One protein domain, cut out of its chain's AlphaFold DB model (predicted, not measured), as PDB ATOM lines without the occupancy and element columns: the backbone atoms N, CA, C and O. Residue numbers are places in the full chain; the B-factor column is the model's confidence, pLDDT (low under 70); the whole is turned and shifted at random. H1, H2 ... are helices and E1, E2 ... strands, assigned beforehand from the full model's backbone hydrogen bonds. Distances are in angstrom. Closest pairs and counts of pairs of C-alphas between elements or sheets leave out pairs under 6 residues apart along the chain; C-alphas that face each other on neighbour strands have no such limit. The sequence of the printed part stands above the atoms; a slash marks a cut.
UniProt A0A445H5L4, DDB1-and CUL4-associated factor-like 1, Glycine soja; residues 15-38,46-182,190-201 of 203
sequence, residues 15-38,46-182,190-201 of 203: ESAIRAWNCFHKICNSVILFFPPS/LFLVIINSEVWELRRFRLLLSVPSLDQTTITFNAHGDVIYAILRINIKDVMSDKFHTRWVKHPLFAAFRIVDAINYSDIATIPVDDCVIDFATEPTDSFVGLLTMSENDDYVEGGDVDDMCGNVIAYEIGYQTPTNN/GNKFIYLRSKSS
ATOM      1  N   GLU A  15      83.238 108.036 160.728       41.50
ATOM      2  CA  GLU A  15      84.404 108.389 161.559       41.50
ATOM      3  C   GLU A  15      85.344 107.203 161.842       41.50
ATOM      4  O   GLU A  15      86.564 107.365 161.941       41.50
ATOM      5  N   SER A  16      84.803 105.986 161.941       36.12
ATOM      6  CA  SER A  16      85.587 104.757 162.123       36.12
ATOM      7  C   SER A  16      86.346 104.363 160.856       36.12
ATOM      8  O   SER A  16      87.449 103.824 160.956       36.12
ATOM      9  N   ALA A  17      85.803 104.680 159.675       40.78
ATOM     10  CA  ALA A  17      86.495 104.486 158.405       40.78
ATOM     11  C   ALA A  17      87.722 105.404 158.301       40.78
ATOM     12  O   ALA A  17      88.803 104.915 157.995       40.78
ATOM     13  N   ILE A  18      87.595 106.685 158.670       43.31
ATOM     14  CA  ILE A  18      88.702 107.663 158.669       43.31
ATOM     15  C   ILE A  18      89.820 107.244 159.642       43.31
ATOM     16  O   ILE A  18      91.001 107.270 159.297       43.31
ATOM     17  N   ARG A  19      89.469 106.772 160.847       37.84
ATOM     18  CA  ARG A  19      90.462 106.296 161.833       37.84
ATOM     19  C   ARG A  19      91.178 105.013 161.404       37.84
ATOM     20  O   ARG A  19      92.395 104.923 161.551       37.84
ATOM     21  N   ALA A  20      90.453 104.033 160.860       37.03
ATOM     22  CA  ALA A  20      91.058 102.812 160.319       37.03
ATOM     23  C   ALA A  20      91.967 103.114 159.114       37.03
ATOM     24  O   ALA A  20      92.994 102.462 158.920       37.03
ATOM     25  N   TRP A  21      91.620 104.144 158.346       42.66
ATOM     26  CA  TRP A  21      92.362 104.602 157.182       42.66
ATOM     27  C   TRP A  21      93.668 105.324 157.538       42.66
ATOM     28  O   TRP A  21      94.703 105.009 156.954       42.66
ATOM     29  N   ASN A  22      93.676 106.165 158.580       38.75
ATOM     30  CA  ASN A  22      94.913 106.747 159.124       38.75
ATOM     31  C   ASN A  22      95.886 105.672 159.653       38.75
ATOM     32  O   ASN A  22      97.101 105.827 159.543       38.75
ATOM     33  N   CYS A  23      95.378 104.542 160.165       34.31
ATOM     34  CA  CYS A  23      96.212 103.378 160.497       34.31
ATOM     35  C   CYS A  23      96.732 102.630 159.255       34.31
ATOM     36  O   CYS A  23      97.851 102.116 159.286       34.31
ATOM     37  N   PHE A  24      95.956 102.562 158.168       34.66
ATOM     38  CA  PHE A  24      96.350 101.894 156.920       34.66
ATOM     39  C   PHE A  24      97.369 102.701 156.097       34.66
ATOM     40  O   PHE A  24      98.215 102.110 155.425       34.66
ATOM     41  N   HIS A  25      97.347 104.033 156.220       43.75
ATOM     42  CA  HIS A  25      98.285 104.967 155.586       43.75
ATOM     43  C   HIS A  25      99.760 104.581 155.810       43.75
ATOM     44  O   HIS A  25     100.590 104.737 154.922       43.75
ATOM     45  N   LYS A  26     100.088 103.969 156.958       41.38
ATOM     46  CA  LYS A  26     101.456 103.531 157.282       41.38
ATOM     47  C   LYS A  26     101.916 102.239 156.591       41.38
ATOM     48  O   LYS A  26     103.086 101.887 156.714       41.38
ATOM     49  N   ILE A  27     101.039 101.504 155.899       37.72
ATOM     50  CA  ILE A  27     101.345 100.150 155.394       37.72
ATOM     51  C   ILE A  27     101.514 100.108 153.866       37.72
ATOM     52  O   ILE A  27     102.225  99.238 153.362       37.72
ATOM     53  N   CYS A  28     100.935 101.047 153.108       38.91
ATOM     54  CA  CYS A  28     101.002 101.016 151.646       38.91
ATOM     55  C   CYS A  28     101.285 102.402 151.051       38.91
ATOM     56  O   CYS A  28     100.371 103.141 150.713       38.91
ATOM     57  N   ASN A  29     102.567 102.715 150.834       50.31
ATOM     58  CA  ASN A  29     103.036 103.977 150.233       50.31
ATOM     59  C   ASN A  29     102.517 104.254 148.800       50.31
ATOM     60  O   ASN A  29     102.931 105.232 148.192       50.31
ATOM     61  N   SER A  30     101.693 103.384 148.202       50.66
ATOM     62  CA  SER A  30     101.330 103.445 146.775       50.66
ATOM     63  C   SER A  30      99.828 103.452 146.470       50.66
ATOM     64  O   SER A  30      99.482 103.614 145.301       50.66
ATOM     65  N   VAL A  31      98.941 103.217 147.445       56.00
ATOM     66  CA  VAL A  31      97.498 103.051 147.181       56.00
ATOM     67  C   VAL A  31      96.682 103.751 148.254       56.00
ATOM     68  O   VAL A  31      96.743 103.373 149.422       56.00
ATOM     69  N   ILE A  32      95.890 104.738 147.843       66.25
ATOM     70  CA  ILE A  32      95.106 105.574 148.750       66.25
ATOM     71  C   ILE A  32      93.637 105.516 148.334       66.25
ATOM     72  O   ILE A  32      93.254 105.912 147.235       66.25
ATOM     73  N   LEU A  33      92.815 104.933 149.210       59.97
ATOM     74  CA  LEU A  33      91.378 104.740 148.992       59.97
ATOM     75  C   LEU A  33      90.622 105.983 149.443       59.97
ATOM     76  O   LEU A  33      90.587 106.261 150.632       59.97
ATOM     77  N   PHE A  34      89.995 106.710 148.531       63.75
ATOM     78  CA  PHE A  34      89.257 107.917 148.876       63.75
ATOM     79  C   PHE A  34      87.747 107.686 148.791       63.75
ATOM     80  O   PHE A  34      87.224 107.148 147.811       63.75
ATOM     81  N   PHE A  35      87.040 108.125 149.831       59.62
ATOM     82  CA  PHE A  35      85.586 108.106 149.898       59.62
ATOM     83  C   PHE A  35      85.101 109.553 149.904       59.62
ATOM     84  O   PHE A  35      85.143 110.184 150.961       59.62
ATOM     85  N   PRO A  36      84.653 110.103 148.763       53.47
ATOM     86  CA  PRO A  36      84.108 111.449 148.761       53.47
ATOM     87  C   PRO A  36      82.906 111.505 149.717       53.47
ATOM     88  O   PRO A  36      82.020 110.642 149.621       53.47
ATOM     89  N   PRO A  37      82.843 112.489 150.633       48.28
ATOM     90  CA  PRO A  37      81.686 112.690 151.492       48.28
ATOM     91  C   PRO A  37      80.490 113.121 150.631       48.28
ATOM     92  O   PRO A  37      80.290 114.288 150.330       48.28
ATOM     93  N   SER A  38      79.724 112.127 150.178       46.00
ATOM     94  CA  SER A  38      78.347 112.195 149.678       46.00
ATOM     95  C   SER A  38      77.913 113.486 148.959       46.00
ATOM     96  O   SER A  38      77.391 114.406 149.587       46.00
ATOM     97  N   LEU A  46      80.478 106.360 145.147       63.66
ATOM     98  CA  LEU A  46      81.567 106.100 144.217       63.66
ATOM     99  C   LEU A  46      82.814 105.791 145.042       63.66
ATOM    100  O   LEU A  46      83.318 106.642 145.766       63.66
ATOM    101  N   PHE A  47      83.286 104.554 144.942       75.75
ATOM    102  CA  PHE A  47      84.541 104.122 145.542       75.75
ATOM    103  C   PHE A  47      85.684 104.554 144.627       75.75
ATOM    104  O   PHE A  47      85.817 104.003 143.527       75.75
ATOM    105  N   LEU A  48      86.471 105.539 145.061       81.75
ATOM    106  CA  LEU A  48      87.616 106.034 144.309       81.75
ATOM    107  C   LEU A  48      88.916 105.518 144.920       81.75
ATOM    108  O   LEU A  48      89.058 105.417 146.138       81.75
ATOM    109  N   VAL A  49      89.880 105.182 144.070       83.81
ATOM    110  CA  VAL A  49      91.247 104.886 144.501       83.81
ATOM    111  C   VAL A  49      92.219 105.731 143.702       83.81
ATOM    112  O   VAL A  49      92.085 105.853 142.485       83.81
ATOM    113  N   ILE A  50      93.184 106.313 144.405       85.62
ATOM    114  CA  ILE A  50      94.314 107.012 143.812       85.62
ATOM    115  C   ILE A  50      95.512 106.077 143.899       85.62
ATOM    116  O   ILE A  50      95.865 105.586 144.978       85.62
ATOM    117  N   ILE A  51      96.111 105.799 142.746       84.56
ATOM    118  CA  ILE A  51      97.307 104.970 142.622       84.56
ATOM    119  C   ILE A  51      98.342 105.802 141.882       84.56
ATOM    120  O   ILE A  51      98.214 106.021 140.680       84.56
ATOM    121  N   ASN A  52      99.367 106.257 142.604       84.31
ATOM    122  CA  ASN A  52     100.364 107.191 142.082       84.31
ATOM    123  C   ASN A  52      99.693 108.464 141.516       84.31
ATOM    124  O   ASN A  52      99.186 109.272 142.287       84.31
ATOM    125  N   SER A  53      99.611 108.594 140.189       87.62
ATOM    126  CA  SER A  53      98.973 109.707 139.481       87.62
ATOM    127  C   SER A  53      97.586 109.376 138.916       87.62
ATOM    128  O   SER A  53      97.005 110.190 138.212       87.62
ATOM    129  N   GLU A  54      97.045 108.181 139.134       88.19
ATOM    130  CA  GLU A  54      95.826 107.721 138.463       88.19
ATOM    131  C   GLU A  54      94.642 107.613 139.422       88.19
ATOM    132  O   GLU A  54      94.744 106.995 140.484       88.19
ATOM    133  N   VAL A  55      93.493 108.153 139.013       88.44
ATOM    134  CA  VAL A  55      92.242 108.091 139.775       88.44
ATOM    135  C   VAL A  55      91.307 107.074 139.138       88.44
ATOM    136  O   VAL A  55      90.911 107.210 137.979       88.44
ATOM    137  N   TRP A  56      90.900 106.073 139.905       88.06
ATOM    138  CA  TRP A  56      90.114 104.937 139.431       88.06
ATOM    139  C   TRP A  56      88.765 104.831 140.150       88.06
ATOM    140  O   TRP A  56      88.691 104.967 141.368       88.06
ATOM    141  N   GLU A  57      87.700 104.504 139.411       83.94
ATOM    142  CA  GLU A  57      86.410 104.070 139.970       83.94
ATOM    143  C   GLU A  57      86.457 102.554 140.216       83.94
ATOM    144  O   GLU A  57      86.374 101.763 139.271       83.94
ATOM    145  N   LEU A  58      86.535 102.130 141.482       81.38
ATOM    146  CA  LEU A  58      86.694 100.717 141.859       81.38
ATOM    147  C   LEU A  58      85.507  99.842 141.453       81.38
ATOM    148  O   LEU A  58      85.685  98.690 141.077       81.38
ATOM    149  N   ARG A  59      84.285 100.382 141.487       79.12
ATOM    150  CA  ARG A  59      83.077  99.609 141.153       79.12
ATOM    151  C   ARG A  59      83.028  99.197 139.680       79.12
ATOM    152  O   ARG A  59      82.476  98.151 139.358       79.12
ATOM    153  N   ARG A  60      83.550 100.043 138.787       81.12
ATOM    154  CA  ARG A  60      83.540  99.818 137.332       81.12
ATOM    155  C   ARG A  60      84.914  99.459 136.769       81.12
ATOM    156  O   ARG A  60      85.012  99.255 135.565       81.12
ATOM    157  N   PHE A  61      85.946  99.408 137.616       84.56
ATOM    158  CA  PHE A  61      87.345  99.206 137.226       84.56
ATOM    159  C   PHE A  61      87.780 100.142 136.093       84.56
ATOM    160  O   PHE A  61      88.432  99.733 135.136       84.56
ATOM    161  N   ARG A  62      87.361 101.410 136.180       87.06
ATOM    162  CA  ARG A  62      87.566 102.396 135.118       87.06
ATOM    163  C   ARG A  62      88.475 103.513 135.600       87.06
ATOM    164  O   ARG A  62      88.181 104.134 136.620       87.06
ATOM    165  N   LEU A  63      89.515 103.801 134.825       89.19
ATOM    166  CA  LEU A  63      90.319 105.004 134.990       89.19
ATOM    167  C   LEU A  63      89.432 106.226 134.719       89.19
ATOM    168  O   LEU A  63      88.833 106.343 133.648       89.19
ATOM    169  N   LEU A  64      89.301 107.101 135.711       88.69
ATOM    170  CA  LEU A  64      88.535 108.337 135.594       88.69
ATOM    171  C   LEU A  64      89.380 109.432 134.962       88.69
ATOM    172  O   LEU A  64      88.938 110.056 134.000       88.69
ATOM    173  N   LEU A  65      90.578 109.650 135.505       90.19
ATOM    174  CA  LEU A  65      91.511 110.675 135.053       90.19
ATOM    175  C   LEU A  65      92.934 110.378 135.545       90.19
ATOM    176  O   LEU A  65      93.132 109.610 136.488       90.19
ATOM    177  N   SER A  66      93.910 111.007 134.893       91.25
ATOM    178  CA  SER A  66      95.313 111.023 135.310       91.25
ATOM    179  C   SER A  66      95.668 112.428 135.798       91.25
ATOM    180  O   SER A  66      95.340 113.408 135.127       91.25
ATOM    181  N   VAL A  67      96.307 112.508 136.963       90.81
ATOM    182  CA  VAL A  67      96.741 113.713 137.676       90.81
ATOM    183  C   VAL A  67      98.268 113.715 137.724       90.81
ATOM    184  O   VAL A  67      98.860 113.190 138.669       90.81
ATOM    185  N   PRO A  68      98.950 114.291 136.720       89.25
ATOM    186  CA  PRO A  68     100.411 114.293 136.676       89.25
ATOM    187  C   PRO A  68     101.054 114.952 137.900       89.25
ATOM    188  O   PRO A  68     102.176 114.612 138.261       89.25
ATOM    189  N   SER A  69     100.347 115.870 138.565       85.38
ATOM    190  CA  SER A  69     100.841 116.549 139.762       85.38
ATOM    191  C   SER A  69     100.930 115.650 141.001       85.38
ATOM    192  O   SER A  69     101.575 116.042 141.974       85.38
ATOM    193  N   LEU A  70     100.353 114.445 140.971       88.25
ATOM    194  CA  LEU A  70     100.483 113.449 142.039       88.25
ATOM    195  C   LEU A  70     101.537 112.368 141.738       88.25
ATOM    196  O   LEU A  70     101.767 111.494 142.577       88.25
ATOM    197  N   ASP A  71     102.204 112.411 140.577       86.69
ATOM    198  CA  ASP A  71     103.244 111.430 140.247       86.69
ATOM    199  C   ASP A  71     104.401 111.477 141.252       86.69
ATOM    200  O   ASP A  71     104.904 112.546 141.594       86.69
ATOM    201  N   GLN A  72     104.825 110.298 141.719       85.50
ATOM    202  CA  GLN A  72     105.913 110.132 142.689       85.50
ATOM    203  C   GLN A  72     105.688 110.899 144.000       85.50
ATOM    204  O   GLN A  72     106.646 111.315 144.653       85.50
ATOM    205  N   THR A  73     104.429 111.050 144.416       86.81
ATOM    206  CA  THR A  73     104.083 111.684 145.691       86.81
ATOM    207  C   THR A  73     103.531 110.691 146.706       86.81
ATOM    208  O   THR A  73     102.926 109.673 146.360       86.81
ATOM    209  N   THR A  74     103.758 110.991 147.982       87.12
ATOM    210  CA  THR A  74     102.945 110.473 149.083       87.12
ATOM    211  C   THR A  74     101.875 111.520 149.367       87.12
ATOM    212  O   THR A  74     102.207 112.701 149.481       87.12
ATOM    213  N   ILE A  75     100.607 111.111 149.456       87.81
ATOM    214  CA  ILE A  75      99.491 112.047 149.640       87.81
ATOM    215  C   ILE A  75      98.766 111.821 150.965       87.81
ATOM    216  O   ILE A  75      98.515 110.683 151.345       87.81
ATOM    217  N   THR A  76      98.360 112.900 151.622       87.56
ATOM    218  CA  THR A  76      97.615 112.913 152.882       87.56
ATOM    219  C   THR A  76      96.367 113.764 152.707       87.56
ATOM    220  O   THR A  76      96.439 114.886 152.216       87.56
ATOM    221  N   PHE A  77      95.209 113.242 153.104       86.56
ATOM    222  CA  PHE A  77      93.963 114.004 153.067       86.56
ATOM    223  C   PHE A  77      93.775 114.798 154.358       86.56
ATOM    224  O   PHE A  77      94.215 114.392 155.438       86.56
ATOM    225  N   ASN A  78      93.089 115.928 154.241       84.69
ATOM    226  CA  ASN A  78      92.536 116.618 155.396       84.69
ATOM    227  C   ASN A  78      91.345 115.838 155.988       84.69
ATOM    228  O   ASN A  78      90.829 114.902 155.372       84.69
ATOM    229  N   ALA A  79      90.896 116.216 157.182       81.38
ATOM    230  CA  ALA A  79      89.819 115.526 157.883       81.38
ATOM    231  C   ALA A  79      88.488 115.572 157.115       81.38
ATOM    232  O   ALA A  79      87.750 114.585 157.108       81.38
ATOM    233  N   HIS A  80      88.203 116.684 156.431       78.94
ATOM    234  CA  HIS A  80      87.006 116.822 155.596       78.94
ATOM    235  C   HIS A  80      87.108 116.088 154.247       78.94
ATOM    236  O   HIS A  80      86.089 115.876 153.589       78.94
ATOM    237  N   GLY A  81      88.307 115.677 153.832       81.00
ATOM    238  CA  GLY A  81      88.542 114.955 152.583       81.00
ATOM    239  C   GLY A  81      88.406 115.800 151.312       81.00
ATOM    240  O   GLY A  81      88.266 115.239 150.232       81.00
ATOM    241  N   ASP A  82      88.418 117.127 151.407       81.31
ATOM    242  CA  ASP A  82      88.289 118.047 150.270       81.31
ATOM    243  C   ASP A  82      89.630 118.692 149.851       81.31
ATOM    244  O   ASP A  82      89.685 119.454 148.882       81.31
ATOM    245  N   VAL A  83      90.719 118.386 150.561       86.88
ATOM    246  CA  VAL A  83      92.092 118.810 150.259       86.88
ATOM    247  C   VAL A  83      93.034 117.616 150.331       86.88
ATOM    248  O   VAL A  83      92.984 116.811 151.262       86.88
ATOM    249  N   ILE A  84      93.937 117.549 149.360       89.69
ATOM    250  CA  ILE A  84      95.045 116.604 149.301       89.69
ATOM    251  C   ILE A  84      96.346 117.381 149.499       89.69
ATOM    252  O   ILE A  84      96.649 118.306 148.749       89.69
ATOM    253  N   TYR A  85      97.137 116.972 150.481       90.88
ATOM    254  CA  TYR A  85      98.520 117.399 150.655       90.88
ATOM    255  C   TYR A  85      99.435 116.348 150.040       90.88
ATOM    256  O   TYR A  85      99.292 115.170 150.344       90.88
ATOM    257  N   ALA A  86     100.358 116.748 149.176       91.50
ATOM    258  CA  ALA A  86     101.261 115.849 148.472       91.50
ATOM    259  C   ALA A  86     102.717 116.237 148.746       91.50
ATOM    260  O   ALA A  86     103.116 117.379 148.520       91.50
ATOM    261  N   ILE A  87     103.512 115.279 149.209       90.50
ATOM    262  CA  ILE A  87     104.956 115.427 149.428       90.50
ATOM    263  C   ILE A  87     105.715 114.510 148.475       90.50
ATOM    264  O   ILE A  87     105.161 113.517 147.997       90.50
ATOM    265  N   LEU A  88     106.982 114.818 148.194       87.50
ATOM    266  CA  LEU A  88     107.826 113.912 147.421       87.50
ATOM    267  C   LEU A  88     107.876 112.540 148.099       87.50
ATOM    268  O   LEU A  88     108.100 112.422 149.301       87.50
ATOM    269  N   ARG A  89     107.679 111.481 147.317       83.69
ATOM    270  CA  ARG A  89     107.827 110.125 147.818       83.69
ATOM    271  C   ARG A  89     109.303 109.802 147.973       83.69
ATOM    272  O   ARG A  89     110.003 109.558 146.990       83.69
ATOM    273  N   ILE A  90     109.746 109.715 149.219       77.31
ATOM    274  CA  ILE A  90     111.131 109.407 149.548       77.31
ATOM    275  C   ILE A  90     111.195 108.057 150.256       77.31
ATOM    276  O   ILE A  90     110.417 107.748 151.157       77.31
ATOM    277  N   ASN A  91     112.123 107.210 149.823       71.00
ATOM    278  CA  ASN A  91     112.445 105.992 150.544       71.00
ATOM    279  C   ASN A  91     113.450 106.341 151.641       71.00
ATOM    280  O   ASN A  91     114.547 106.794 151.339       71.00
ATOM    281  N   ILE A  92     113.103 106.090 152.903       64.12
ATOM    282  CA  ILE A  92     113.957 106.399 154.064       64.12
ATOM    283  C   ILE A  92     115.354 105.761 153.928       64.12
ATOM    284  O   ILE A  92     116.346 106.333 154.367       64.12
ATOM    285  N   LYS A  93     115.464 104.608 153.253       63.34
ATOM    286  CA  LYS A  93     116.763 103.969 152.972       63.34
ATOM    287  C   LYS A  93     117.636 104.768 152.005       63.34
ATOM    288  O   LYS A  93     118.853 104.651 152.069       63.34
ATOM    289  N   ASP A  94     117.016 105.541 151.120       64.19
ATOM    290  CA  ASP A  94     117.707 106.404 150.166       64.19
ATOM    291  C   ASP A  94     118.093 107.749 150.817       64.19
ATOM    292  O   ASP A  94     119.087 108.335 150.396       64.19
ATOM    293  N   VAL A  95     117.373 108.193 151.864       61.62
ATOM    294  CA  VAL A  95     117.717 109.382 152.687       61.62
ATOM    295  C   VAL A  95     119.022 109.176 153.441       61.62
ATOM    296  O   VAL A  95     119.892 110.031 153.413       61.62
ATOM    297  N   MET A  96     119.187 108.004 154.052       60.53
ATOM    298  CA  MET A  96     120.376 107.625 154.832       60.53
ATOM    299  C   MET A  96     121.594 107.273 153.957       60.53
ATOM    300  O   MET A  96     122.529 106.623 154.419       60.53
ATOM    301  N   SER A  97     121.553 107.581 152.659       61.72
ATOM    302  CA  SER A  97     122.600 107.196 151.718       61.72
ATOM    303  C   SER A  97     123.263 108.424 151.114       61.72
ATOM    304  O   SER A  97     122.591 109.366 150.717       61.72
ATOM    305  N   ASP A  98     124.573 108.332 150.899       54.03
ATOM    306  CA  ASP A  98     125.431 109.332 150.233       54.03
ATOM    307  C   ASP A  98     124.966 109.701 148.794       54.03
ATOM    308  O   ASP A  98     125.501 110.572 148.112       54.03
ATOM    309  N   LYS A  99     123.935 109.009 148.279       49.81
ATOM    310  CA  LYS A  99     123.285 109.260 146.983       49.81
ATOM    311  C   LYS A  99     122.071 110.187 147.067       49.81
ATOM    312  O   LYS A  99     121.497 110.501 146.018       49.81
ATOM    313  N   PHE A 100     121.671 110.607 148.264       56.38
ATOM    314  CA  PHE A 100     120.573 111.547 148.475       56.38
ATOM    315  C   PHE A 100     120.829 112.877 147.738       56.38
ATOM    316  O   PHE A 100     119.984 113.342 146.966       56.38
ATOM    317  N   HIS A 101     122.055 113.398 147.832       53.88
ATOM    318  CA  HIS A 101     122.433 114.746 147.387       53.88
ATOM    319  C   HIS A 101     122.429 114.991 145.880       53.88
ATOM    320  O   HIS A 101     122.113 116.086 145.424       53.88
ATOM    321  N   THR A 102     122.777 114.003 145.057       50.06
ATOM    322  CA  THR A 102     123.060 114.279 143.631       50.06
ATOM    323  C   THR A 102     121.846 114.136 142.712       50.06
ATOM    324  O   THR A 102     121.831 114.689 141.608       50.06
ATOM    325  N   ARG A 103     120.809 113.411 143.150       50.12
ATOM    326  CA  ARG A 103     119.628 113.082 142.335       50.12
ATOM    327  C   ARG A 103     118.391 113.905 142.692       50.12
ATOM    328  O   ARG A 103     117.647 114.267 141.781       50.12
ATOM    329  N   TRP A 104     118.139 114.146 143.976       55.94
ATOM    330  CA  TRP A 104     116.796 114.509 144.446       55.94
ATOM    331  C   TRP A 104     116.590 116.005 144.676       55.94
ATOM    332  O   TRP A 104     115.468 116.472 144.514       55.94
ATOM    333  N   VAL A 105     117.668 116.772 144.868       58.50
ATOM    334  CA  VAL A 105     117.658 118.248 144.978       58.50
ATOM    335  C   VAL A 105     117.024 118.934 143.750       58.50
ATOM    336  O   VAL A 105     116.583 120.075 143.815       58.50
ATOM    337  N   LYS A 106     116.930 118.236 142.609       64.94
ATOM    338  CA  LYS A 106     116.308 118.754 141.376       64.94
ATOM    339  C   LYS A 106     114.793 118.550 141.300       64.94
ATOM    340  O   LYS A 106     114.175 119.069 140.372       64.94
ATOM    341  N   HIS A 107     114.195 117.766 142.199       73.81
ATOM    342  CA  HIS A 107     112.756 117.530 142.158       73.81
ATOM    343  C   HIS A 107     112.002 118.746 142.729       73.81
ATOM    344  O   HIS A 107     112.344 119.192 143.822       73.81
ATOM    345  N   PRO A 108     110.941 119.258 142.070       77.00
ATOM    346  CA  PRO A 108     110.219 120.451 142.536       77.00
ATOM    347  C   PRO A 108     109.624 120.337 143.947       77.00
ATOM    348  O   PRO A 108     109.384 121.348 144.591       77.00
ATOM    349  N   LEU A 109     109.370 119.106 144.404       80.88
ATOM    350  CA  LEU A 109     108.837 118.794 145.737       80.88
ATOM    351  C   LEU A 109     109.901 118.327 146.741       80.88
ATOM    352  O   LEU A 109     109.548 117.772 147.771       80.88
ATOM    353  N   PHE A 110     111.195 118.484 146.443       84.38
ATOM    354  CA  PHE A 110     112.252 118.101 147.384       84.38
ATOM    355  C   PHE A 110     112.141 118.892 148.692       84.38
ATOM    356  O   PHE A 110     111.975 118.305 149.753       84.38
ATOM    357  N   ALA A 111     112.125 120.220 148.587       87.75
ATOM    358  CA  ALA A 111     111.926 121.148 149.698       87.75
ATOM    359  C   ALA A 111     110.600 121.906 149.517       87.75
ATOM    360  O   ALA A 111     110.532 123.132 149.536       87.75
ATOM    361  N   ALA A 112     109.529 121.168 149.219       91.00
ATOM    362  CA  ALA A 112     108.191 121.730 149.097       91.00
ATOM    363  C   ALA A 112     107.126 120.652 149.287       91.00
ATOM    364  O   ALA A 112     107.356 119.469 149.041       91.00
ATOM    365  N   PHE A 113     105.918 121.081 149.631       92.62
ATOM    366  CA  PHE A 113     104.725 120.247 149.541       92.62
ATOM    367  C   PHE A 113     103.678 120.925 148.666       92.62
ATOM    368  O   PHE A 113     103.644 122.147 148.516       92.62
ATOM    369  N   ARG A 114     102.818 120.120 148.057       92.81
ATOM    370  CA  ARG A 114     101.759 120.569 147.161       92.81
ATOM    371  C   ARG A 114     100.402 120.390 147.814       92.81
ATOM    372  O   ARG A 114     100.183 119.459 148.579       92.81
ATOM    373  N   ILE A 115      99.493 121.290 147.480       92.81
ATOM    374  CA  ILE A 115      98.098 121.277 147.884       92.81
ATOM    375  C   ILE A 115      97.270 121.103 146.615       92.81
ATOM    376  O   ILE A 115      97.433 121.865 145.660       92.81
ATOM    377  N   VAL A 116      96.391 120.110 146.609       90.62
ATOM    378  CA  VAL A 116      95.522 119.753 145.485       90.62
ATOM    379  C   VAL A 116      94.083 119.677 145.985       90.62
ATOM    380  O   VAL A 116      93.817 119.204 147.090       90.62
ATOM    381  N   ASP A 117      93.141 120.155 145.184       88.25
ATOM    382  CA  ASP A 117      91.714 120.026 145.465       88.25
ATOM    383  C   ASP A 117      91.262 118.571 145.230       88.25
ATOM    384  O   ASP A 117      91.507 117.993 144.170       88.25
ATOM    385  N   ALA A 118      90.603 117.952 146.213       85.88
ATOM    386  CA  ALA A 118      90.216 116.539 146.131       85.88
ATOM    387  C   ALA A 118      89.010 116.260 145.211       85.88
ATOM    388  O   ALA A 118      88.721 115.102 144.902       85.88
ATOM    389  N   ILE A 119      88.276 117.298 144.804       82.62
ATOM    390  CA  ILE A 119      87.063 117.198 143.986       82.62
ATOM    391  C   ILE A 119      87.432 117.218 142.507       82.62
ATOM    392  O   ILE A 119      86.961 116.382 141.734       82.62
ATOM    393  N   ASN A 120      88.253 118.189 142.106       84.69
ATOM    394  CA  ASN A 120      88.617 118.400 140.705       84.69
ATOM    395  C   ASN A 120      90.069 118.007 140.374       84.69
ATOM    396  O   ASN A 120      90.432 118.034 139.200       84.69
ATOM    397  N   TYR A 121      90.869 117.619 141.374       87.62
ATOM    398  CA  TYR A 121      92.286 117.262 141.239       87.62
ATOM    399  C   TYR A 121      93.165 118.369 140.639       87.62
ATOM    400  O   TYR A 121      94.203 118.089 140.039       87.62
ATOM    401  N   SER A 122      92.748 119.629 140.784       89.50
ATOM    402  CA  SER A 122      93.526 120.795 140.371       89.50
ATOM    403  C   SER A 122      94.516 121.214 141.457       89.50
ATOM    404  O   SER A 122      94.228 121.129 142.654       89.50
ATOM    405  N   ASP A 123      95.694 121.668 141.034       89.94
ATOM    406  CA  ASP A 123      96.710 122.191 141.943       89.94
ATOM    407  C   ASP A 123      96.244 123.533 142.525       89.94
ATOM    408  O   ASP A 123      95.982 124.480 141.786       89.94
ATOM    409  N   ILE A 124      96.170 123.616 143.854       90.25
ATOM    410  CA  ILE A 124      95.837 124.845 144.587       90.25
ATOM    411  C   ILE A 124      97.101 125.681 144.797       90.25
ATOM    412  O   ILE A 124      97.140 126.866 144.472       90.25
ATOM    413  N   ALA A 125      98.143 125.070 145.367       90.44
ATOM    414  CA  ALA A 125      99.397 125.748 145.679       90.44
ATOM    415  C   ALA A 125     100.554 124.754 145.827       90.44
ATOM    416  O   ALA A 125     100.356 123.583 146.138       90.44
ATOM    417  N   THR A 126     101.783 125.234 145.641       91.56
ATOM    418  CA  THR A 126     103.006 124.530 146.056       91.56
ATOM    419  C   THR A 126     103.734 125.421 147.050       91.56
ATOM    420  O   THR A 126     104.040 126.570 146.738       91.56
ATOM    421  N   ILE A 127     103.953 124.906 148.253       90.81
ATOM    422  CA  ILE A 127     104.474 125.652 149.391       90.81
ATOM    423  C   ILE A 127     105.928 125.230 149.602       90.81
ATOM    424  O   ILE A 127     106.165 124.063 149.935       90.81
ATOM    425  N   PRO A 128     106.898 126.131 149.375       90.62
ATOM    426  CA  PRO A 128     108.294 125.837 149.649       90.62
ATOM    427  C   PRO A 128     108.522 125.724 151.159       90.62
ATOM    428  O   PRO A 128     107.874 126.405 151.955       90.62
ATOM    429  N   VAL A 129     109.463 124.869 151.529       88.00
ATOM    430  CA  VAL A 129     110.022 124.740 152.875       88.00
ATOM    431  C   VAL A 129     111.544 124.786 152.772       88.00
ATOM    432  O   VAL A 129     112.087 124.647 151.678       88.00
ATOM    433  N   ASP A 130     112.227 124.996 153.890       84.12
ATOM    434  CA  ASP A 130     113.689 125.127 153.878       84.12
ATOM    435  C   ASP A 130     114.381 123.771 153.651       84.12
ATOM    436  O   ASP A 130     115.369 123.683 152.924       84.12
ATOM    437  N   ASP A 131     113.789 122.702 154.191       85.31
ATOM    438  CA  ASP A 131     114.382 121.369 154.272       85.31
ATOM    439  C   ASP A 131     113.537 120.293 153.585       85.31
ATOM    440  O   ASP A 131     112.348 120.465 153.302       85.31
ATOM    441  N   CYS A 132     114.135 119.122 153.365       85.44
ATOM    442  CA  CYS A 132     113.443 118.013 152.725       85.44
ATOM    443  C   CYS A 132     112.282 117.491 153.584       85.44
ATOM    444  O   CYS A 132     112.492 117.092 154.729       85.44
ATOM    445  N   VAL A 133     111.068 117.422 153.023       87.88
ATOM    446  CA  VAL A 133     109.884 116.905 153.737       87.88
ATOM    447  C   VAL A 133     109.885 115.378 153.731       87.88
ATOM    448  O   VAL A 133     109.882 114.755 152.671       87.88
ATOM    449  N   ILE A 134     109.865 114.777 154.918       84.94
ATOM    450  CA  ILE A 134     109.892 113.321 155.112       84.94
ATOM    451  C   ILE A 134     108.505 112.769 155.421       84.94
ATOM    452  O   ILE A 134     108.146 111.699 154.929       84.94
ATOM    453  N   ASP A 135     107.730 113.485 156.236       85.56
ATOM    454  CA  ASP A 135     106.386 113.072 156.636       85.56
ATOM    455  C   ASP A 135     105.460 114.283 156.798       85.56
ATOM    456  O   ASP A 135     105.912 115.411 157.028       85.56
ATOM    457  N   PHE A 136     104.156 114.041 156.670       88.69
ATOM    458  CA  PHE A 136     103.112 115.059 156.701       88.69
ATOM    459  C   PHE A 136     101.893 114.564 157.480       88.69
ATOM    460  O   PHE A 136     101.283 113.549 157.135       88.69
ATOM    461  N   ALA A 137     101.478 115.328 158.486       87.88
ATOM    462  CA  ALA A 137     100.331 115.019 159.327       87.88
ATOM    463  C   ALA A 137      99.288 116.140 159.289       87.88
ATOM    464  O   ALA A 137      99.615 117.324 159.360       87.88
ATOM    465  N   THR A 138      98.016 115.754 159.232       85.44
ATOM    466  CA  THR A 138      96.871 116.663 159.337       85.44
ATOM    467  C   THR A 138      96.231 116.547 160.716       85.44
ATOM    468  O   THR A 138      96.140 115.464 161.302       85.44
ATOM    469  N   GLU A 139      95.806 117.681 161.261       84.62
ATOM    470  CA  GLU A 139      95.061 117.741 162.512       84.62
ATOM    471  C   GLU A 139      93.552 117.570 162.226       84.62
ATOM    472  O   GLU A 139      93.068 118.089 161.222       84.62
ATOM    473  N   PRO A 140      92.776 116.838 163.056       79.75
ATOM    474  CA  PRO A 140      91.395 116.475 162.718       79.75
ATOM    475  C   PRO A 140      90.410 117.639 162.561       79.75
ATOM    476  O   PRO A 140      89.312 117.417 162.058       79.75
ATOM    477  N   THR A 141      90.746 118.844 163.032       81.81
ATOM    478  CA  THR A 141      89.896 120.032 162.847       81.81
ATOM    479  C   THR A 141      90.252 120.840 161.601       81.81
ATOM    480  O   THR A 141      89.609 121.854 161.349       81.81
ATOM    481  N   ASP A 142      91.240 120.395 160.816       83.00
ATOM    482  CA  ASP A 142      91.787 121.113 159.660       83.00
ATOM    483  C   ASP A 142      92.266 122.534 159.993       83.00
ATOM    484  O   ASP A 142      92.299 123.412 159.131       83.00
ATOM    485  N   SER A 143      92.669 122.766 161.246       84.88
ATOM    486  CA  SER A 143      93.225 124.052 161.678       84.88
ATOM    487  C   SER A 143      94.744 124.083 161.544       84.88
ATOM    488  O   SER A 143      95.334 125.155 161.408       84.88
ATOM    489  N   PHE A 144      95.389 122.915 161.584       87.50
ATOM    490  CA  PHE A 144      96.840 122.797 161.522       87.50
ATOM    491  C   PHE A 144      97.305 121.624 160.659       87.50
ATOM    492  O   PHE A 144      96.649 120.584 160.560       87.50
ATOM    493  N   VAL A 145      98.498 121.775 160.091       89.69
ATOM    494  CA  VAL A 145      99.278 120.671 159.521       89.69
ATOM    495  C   VAL A 145     100.675 120.659 160.118       89.69
ATOM    496  O   VAL A 145     101.250 121.710 160.396       89.69
ATOM    497  N   GLY A 146     101.205 119.462 160.340       88.44
ATOM    498  CA  GLY A 146     102.559 119.233 160.824       88.44
ATOM    499  C   GLY A 146     103.415 118.603 159.736       88.44
ATOM    500  O   GLY A 146     102.973 117.677 159.057       88.44
ATOM    501  N   LEU A 147     104.638 119.090 159.585       89.38
ATOM    502  CA  LEU A 147     105.642 118.542 158.686       89.38
ATOM    503  C   LEU A 147     106.832 118.064 159.503       89.38
ATOM    504  O   LEU A 147     107.299 118.780 160.388       89.38
ATOM    505  N   LEU A 148     107.331 116.880 159.167       87.25
ATOM    506  CA  LEU A 148     108.650 116.423 159.578       87.25
ATOM    507  C   LEU A 148     109.614 116.702 158.429       87.25
ATOM    508  O   LEU A 148     109.442 116.150 157.339       87.25
ATOM    509  N   THR A 149     110.616 117.535 158.672       85.69
ATOM    510  CA  THR A 149     111.689 117.813 157.722       85.69
ATOM    511  C   THR A 149     113.017 117.276 158.236       85.69
ATOM    512  O   THR A 149     113.177 117.036 159.431       85.69
ATOM    513  N   MET A 150     113.963 117.043 157.331       80.31
ATOM    514  CA  MET A 150     115.335 116.672 157.678       80.31
ATOM    515  C   MET A 150     116.301 117.649 157.025       80.31
ATOM    516  O   MET A 150     116.243 117.839 155.805       80.31
ATOM    517  N   SER A 151     117.172 118.230 157.846       75.88
ATOM    518  CA  SER A 151     118.279 119.083 157.428       75.88
ATOM    519  C   SER A 151     119.597 118.334 157.602       75.88
ATOM    520  O   SER A 151     119.790 117.585 158.565       75.88
ATOM    521  N   GLU A 152     120.520 118.556 156.676       66.38
ATOM    522  CA  GLU A 152     121.924 118.236 156.909       66.38
ATOM    523  C   GLU A 152     122.502 119.333 157.800       66.38
ATOM    524  O   GLU A 152     122.291 120.520 157.543       66.38
ATOM    525  N   ASN A 153     123.164 118.952 158.889       58.31
ATOM    526  CA  ASN A 153     123.856 119.928 159.710       58.31
ATOM    527  C   ASN A 153     125.182 120.272 159.013       58.31
ATOM    528  O   ASN A 153     126.115 119.474 159.014       58.31
ATOM    529  N   ASP A 154     125.267 121.466 158.424       53.28
ATOM    530  CA  ASP A 154     126.497 122.000 157.807       53.28
ATOM    531  C   ASP A 154     127.574 122.377 158.849       53.28
ATOM    532  O   ASP A 154     128.673 122.823 158.497       53.28
ATOM    533  N   ASP A 155     127.271 122.222 160.142       53.34
ATOM    534  CA  ASP A 155     128.185 122.500 161.242       53.34
ATOM    535  C   ASP A 155     129.287 121.434 161.286       53.34
ATOM    536  O   ASP A 155     129.252 120.477 162.057       53.34
ATOM    537  N   TYR A 156     130.311 121.624 160.452       51.44
ATOM    538  CA  TYR A 156     131.601 120.950 160.548       51.44
ATOM    539  C   TYR A 156     132.221 121.210 161.929       51.44
ATOM    540  O   TYR A 156     133.048 122.108 162.108       51.44
ATOM    541  N   VAL A 157     131.859 120.415 162.932       53.09
ATOM    542  CA  VAL A 157     132.654 120.309 164.152       53.09
ATOM    543  C   VAL A 157     133.909 119.531 163.767       53.09
ATOM    544  O   VAL A 157     133.825 118.360 163.396       53.09
ATOM    545  N   GLU A 158     135.084 120.171 163.807       48.94
ATOM    546  CA  GLU A 158     136.366 119.474 163.640       48.94
ATOM    547  C   GLU A 158     136.425 118.286 164.621       48.94
ATOM    548  O   GLU A 158     136.611 118.464 165.824       48.94
ATOM    549  N   GLY A 159     136.242 117.068 164.100       58.12
ATOM    550  CA  GLY A 159     136.257 115.825 164.876       58.12
ATOM    551  C   GLY A 159     134.891 115.235 165.262       58.12
ATOM    552  O   GLY A 159     134.886 114.294 166.051       58.12
ATOM    553  N   GLY A 160     133.770 115.750 164.739       53.44
ATOM    554  CA  GLY A 160     132.431 115.160 164.897       53.44
ATOM    555  C   GLY A 160     132.141 114.041 163.887       53.44
ATOM    556  O   GLY A 160     132.609 114.090 162.748       53.44
ATOM    557  N   ASP A 161     131.407 113.014 164.316       53.12
ATOM    558  CA  ASP A 161     130.989 111.886 163.477       53.12
ATOM    559  C   ASP A 161     130.066 112.348 162.324       53.12
ATOM    560  O   ASP A 161     129.258 113.256 162.477       53.12
ATOM    561  N   VAL A 162     130.172 111.705 161.154       51.72
ATOM    562  CA  VAL A 162     129.503 112.061 159.875       51.72
ATOM    563  C   VAL A 162     127.994 111.709 159.861       51.72
ATOM    564  O   VAL A 162     127.445 111.373 158.818       51.72
ATOM    565  N   ASP A 163     127.322 111.713 161.014       54.03
ATOM    566  CA  ASP A 163     125.943 111.209 161.179       54.03
ATOM    567  C   ASP A 163     124.977 112.256 161.764       54.03
ATOM    568  O   ASP A 163     123.955 111.922 162.362       54.03
ATOM    569  N   ASP A 164     125.276 113.543 161.578       59.75
ATOM    570  CA  ASP A 164     124.462 114.644 162.103       59.75
ATOM    571  C   ASP A 164     123.323 115.014 161.131       59.75
ATOM    572  O   ASP A 164     123.222 116.130 160.621       59.75
ATOM    573  N   MET A 165     122.433 114.060 160.852       67.00
ATOM    574  CA  MET A 165     121.145 114.359 160.219       67.00
ATOM    575  C   MET A 165     120.155 114.819 161.292       67.00
ATOM    576  O   MET A 165     119.798 114.054 162.192       67.00
ATOM    577  N   CYS A 166     119.683 116.063 161.196       73.75
ATOM    578  CA  CYS A 166     118.777 116.651 162.180       73.75
ATOM    579  C   CYS A 166     117.337 116.661 161.657       73.75
ATOM    580  O   CYS A 166     117.060 117.119 160.551       73.75
ATOM    581  N   GLY A 167     116.404 116.152 162.467       79.00
ATOM    582  CA  GLY A 167     114.975 116.169 162.156       79.00
ATOM    583  C   GLY A 167     114.266 117.352 162.802       79.00
ATOM    584  O   GLY A 167     114.278 117.482 164.025       79.00
ATOM    585  N   ASN A 168     113.591 118.165 161.993       83.56
ATOM    586  CA  ASN A 168     112.831 119.329 162.434       83.56
ATOM    587  C   ASN A 168     111.326 119.088 162.279       83.56
ATOM    588  O   ASN A 168     110.870 118.431 161.344       83.56
ATOM    589  N   VAL A 169     110.532 119.636 163.201       87.12
ATOM    590  CA  VAL A 169     109.066 119.589 163.120       87.12
ATOM    591  C   VAL A 169     108.528 121.001 162.958       87.12
ATOM    592  O   VAL A 169     108.754 121.865 163.805       87.12
ATOM    593  N   ILE A 170     107.783 121.223 161.877       86.75
ATOM    594  CA  ILE A 170     107.196 122.518 161.534       86.75
ATOM    595  C   ILE A 170     105.676 122.391 161.569       86.75
ATOM    596  O   ILE A 170     105.113 121.489 160.953       86.75
ATOM    597  N   ALA A 171     105.001 123.308 162.260       88.25
ATOM    598  CA  ALA A 171     103.546 123.389 162.257       88.25
ATOM    599  C   ALA A 171     103.080 124.608 161.452       88.25
ATOM    600  O   ALA A 171     103.541 125.729 161.682       88.25
ATOM    601  N   TYR A 172     102.129 124.396 160.545       86.94
ATOM    602  CA  TYR A 172     101.433 125.461 159.834       86.94
ATOM    603  C   TYR A 172      99.998 125.579 160.324       86.94
ATOM    604  O   TYR A 172      99.284 124.585 160.427       86.94
ATOM    605  N   GLU A 173      99.575 126.808 160.592       87.56
ATOM    606  CA  GLU A 173      98.175 127.168 160.816       87.56
ATOM    607  C   GLU A 173      97.484 127.383 159.467       87.56
ATOM    608  O   GLU A 173      98.019 128.091 158.609       87.56
ATOM    609  N   ILE A 174      96.313 126.773 159.286       87.25
ATOM    610  CA  ILE A 174      95.521 126.829 158.057       87.25
ATOM    611  C   ILE A 174      94.480 127.940 158.178       87.25
ATOM    612  O   ILE A 174      93.669 127.960 159.101       87.25
ATOM    613  N   GLY A 175      94.473 128.857 157.211       79.06
ATOM    614  CA  GLY A 175      93.421 129.853 157.041       79.06
ATOM    615  C   GLY A 175      92.698 129.693 155.706       79.06
ATOM    616  O   GLY A 175      93.326 129.451 154.675       79.06
ATOM    617  N   TYR A 176      91.381 129.903 155.718       68.44
ATOM    618  CA  TYR A 176      90.553 129.987 154.515       68.44
ATOM    619  C   TYR A 176      90.222 131.454 154.227       68.44
ATOM    620  O   TYR A 176      89.693 132.146 155.098       68.44
ATOM    621  N   GLN A 177      90.495 131.937 153.012       57.91
ATOM    622  CA  GLN A 177      89.955 133.220 152.555       57.91
ATOM    623  C   GLN A 177      88.756 132.967 151.643       57.91
ATOM    624  O   GLN A 177      88.869 132.305 150.613       57.91
ATOM    625  N   THR A 178      87.591 133.495 152.020       49.12
ATOM    626  CA  THR A 178      86.468 133.624 151.085       49.12
ATOM    627  C   THR A 178      86.830 134.731 150.092       49.12
ATOM    628  O   THR A 178      87.317 135.767 150.552       49.12
ATOM    629  N   PRO A 179      86.602 134.568 148.773       44.91
ATOM    630  CA  PRO A 179      86.826 135.643 147.817       44.91
ATOM    631  C   PRO A 179      86.029 136.859 148.281       44.91
ATOM    632  O   PRO A 179      84.800 136.818 148.372       44.91
ATOM    633  N   THR A 180      86.722 137.919 148.675       41.66
ATOM    634  CA  THR A 180      86.077 139.169 149.045       41.66
ATOM    635  C   THR A 180      85.301 139.664 147.829       41.66
ATOM    636  O   THR A 180      85.832 139.789 146.731       41.66
ATOM    637  N   ASN A 181      84.010 139.909 148.042       43.34
ATOM    638  CA  ASN A 181      82.972 140.245 147.063       43.34
ATOM    639  C   ASN A 181      83.163 141.615 146.365       43.34
ATOM    640  O   ASN A 181      82.181 142.301 146.105       43.34
ATOM    641  N   ASN A 182      84.401 142.060 146.116       48.44
ATOM    642  CA  ASN A 182      84.689 143.436 145.699       48.44
ATOM    643  C   ASN A 182      85.480 143.603 144.397       48.44
ATOM    644  O   ASN A 182      85.583 144.740 143.954       48.44
ATOM    645  N   GLY A 190      86.594 128.796 140.318       40.97
ATOM    646  CA  GLY A 190      86.442 128.810 141.780       40.97
ATOM    647  C   GLY A 190      87.687 128.345 142.544       40.97
ATOM    648  O   GLY A 190      87.740 127.214 143.020       40.97
ATOM    649  N   ASN A 191      88.674 129.228 142.658       46.81
ATOM    650  CA  ASN A 191      89.974 128.961 143.235       46.81
ATOM    651  C   ASN A 191      89.813 128.910 144.756       46.81
ATOM    652  O   ASN A 191      89.410 129.880 145.402       46.81
ATOM    653  N   LYS A 192      90.087 127.739 145.333       57.50
ATOM    654  CA  LYS A 192      90.140 127.547 146.780       57.50
ATOM    655  C   LYS A 192      91.429 128.184 147.294       57.50
ATOM    656  O   LYS A 192      92.513 127.696 147.002       57.50
ATOM    657  N   PHE A 193      91.322 129.265 148.061       59.78
ATOM    658  CA  PHE A 193      92.485 129.939 148.639       59.78
ATOM    659  C   PHE A 193      92.776 129.397 150.039       59.78
ATOM    660  O   PHE A 193      91.988 129.594 150.969       59.78
ATOM    661  N   ILE A 194      93.920 128.724 150.181       72.50
ATOM    662  CA  ILE A 194      94.452 128.257 151.463       72.50
ATOM    663  C   ILE A 194      95.692 129.087 151.792       72.50
ATOM    664  O   ILE A 194      96.651 129.114 151.024       72.50
ATOM    665  N   TYR A 195      95.665 129.771 152.932       72.31
ATOM    666  CA  TYR A 195      96.826 130.455 153.492       72.31
ATOM    667  C   TYR A 195      97.428 129.599 154.601       72.31
ATOM    668  O   TYR A 195      96.697 129.041 155.418       72.31
ATOM    669  N   LEU A 196      98.757 129.541 154.643       76.44
ATOM    670  CA  LEU A 196      99.496 128.842 155.682       76.44
ATOM    671  C   LEU A 196     100.397 129.811 156.439       76.44
ATOM    672  O   LEU A 196     101.182 130.549 155.838       76.44
ATOM    673  N   ARG A 197     100.317 129.777 157.771       70.50
ATOM    674  CA  ARG A 197     101.235 130.501 158.657       70.50
ATOM    675  C   ARG A 197     102.149 129.525 159.374       70.50
ATOM    676  O   ARG A 197     101.670 128.758 160.203       70.50
ATOM    677  N   SER A 198     103.452 129.589 159.110       71.31
ATOM    678  CA  SER A 198     104.425 128.809 159.880       71.31
ATOM    679  C   SER A 198     104.505 129.319 161.321       71.31
ATOM    680  O   SER A 198     104.577 130.531 161.558       71.31
ATOM    681  N   LYS A 199     104.506 128.395 162.282       60.44
ATOM    682  CA  LYS A 199     105.016 128.618 163.637       60.44
ATOM    683  C   LYS A 199     106.263 127.755 163.787       60.44
ATOM    684  O   LYS A 199     106.162 126.543 163.957       60.44
ATOM    685  N   SER A 200     107.435 128.377 163.711       50.28
ATOM    686  CA  SER A 200     108.689 127.709 164.044       50.28
ATOM    687  C   SER A 200     108.747 127.481 165.556       50.28
ATOM    688  O   SER A 200     108.659 128.425 166.343       50.28
ATOM    689  N   SER A 201     108.872 126.221 165.970       43.53
ATOM    690  CA  SER A 201     109.317 125.892 167.321       43.53
ATOM    691  C   SER A 201     110.833 125.766 167.267       43.53
ATOM    692  O   SER A 201     111.351 124.711 166.917       43.53
TER     693      SER A 201
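What this domain is: This is residues 15 to 38, 46 to 182 and 190 to 201 of the 203 residues of the protein "DDB1-and CUL4-associated factor-like 1" of Glycine soja (UniProt A0A445H5L4). Two strongly twisted four-stranded sheets, E5 E6 E7 E8 and E9 E10 E11 E12, lie face to face as a sandwich, E9 packing over E5, E6 and E7. The long hairpin E10 and E11 reaches along the longest axis to a loop, residues 153 to 164, at one end; toward the other end a third sheet, E1 E2 E3 E4, meets the sandwich thinly, E1 beside E5, with H1 near E1. The printed part has 173 residues with three named helices and twelve named strands, in the order H1, E1 to E6, H2, H3, E7 to E12, and its class is mostly strand. Each sheet runs in the order just named, antiparallel throughout. The whole is compact, with a radius of gyration of the C-alphas of 17.7 A and spans of 60 by 44 by 31 A.

How they stand to each other: Start at Glu 15: H1, residues 15 to 24, and E1, residues 31 to 34, are near each other, with 7 pairs of C-alphas within 10 A. After the first cut come E2, residues 48 to 51, E3, residues 54 to 57, and E4, residues 62 to 66, a meander, each strand the antiparallel neighbour of the one before. Look for N 32 and O 50, 3.0 A apart and within hydrogen-bond range between E1 and E2; likewise N 49 and O 56, 3.0 A, in the hairpin E2 and E3, and N 55 and O 65, 2.9 A, in the hairpin E3 and E4. H1 only grazes this sheet, with its residues 18 to 24. Next, E5, residues 73 to 77, and E6, residues 83 to 88, form a hairpin, with N 76 and O 85 at 2.8 A. E1 and E5 have 1 pair of C-alphas within 8 A, Ile 32 and Ile 75 at 7.9 A, while E4 and E5 are apart. H2, residues 92 to 95, and H3, residues 100 to 103, are close but not clearly touching; their closest C-alphas, Asp 94 and Phe 100, are 6.1 A apart. E7, residues 112 to 117, is the antiparallel neighbour of E6, with N 86 and O 114 at 2.8 A, and forms a hairpin with E8, residues 123 to 128, where N 115 and O 125 are 2.8 A apart. E9, residues 132 to 138, E10, residues 144 to 152, and E11, residues 165 to 177, are a second meander, with N 137 and O 146 at 2.8 A and N 147 and O 170 at 2.8 A. E12, residues 193 to 200, is antiparallel to E11, with N 175 and O 195 at 2.9 A. In the sandwich, two sheets face to face, the best planes are 11 degrees apart; the closest C-alphas of E6 and E9, Ile 87 and Val 133, are 6.7 A apart, and those of E8 and E12, Ile 124 and Phe 193, 7.3 A. H2 is only just on the sheet of E9 to E12, with 5 pairs of C-alphas within 10 A, and only grazes it. In H1 every O i to N i+4 pair is within hydrogen-bond range; H2 and H3 are too short for such a pair.

Where its parts are: Find C-alpha 15 at (84.404, 108.389, 161.559), where H1 begins its 14.4 A. E6 measures 16.7 A, E7 17.0 A, E9 17.9 A and E10 25.9 A. E11 runs 37.2 A from C-alpha 165 at (121.145, 114.359, 160.219), and E12, 22.5 A long, ends at C-alpha 200, (108.689, 127.709, 164.044).

The domain as a whole: The C-alphas farthest apart, Arg 60 and Glu 158, are 62.2 A apart. Residues 39 to 45 and 183 to 189 are not printed; the gaps between C-alphas are 8.8 A and 15.2 A. The link E10 to E11 is long. Mean pLDDT of the printed part is 72.0, with 68 residues under 70, among them 15 to 38, 92 to 106 and 152 to 165.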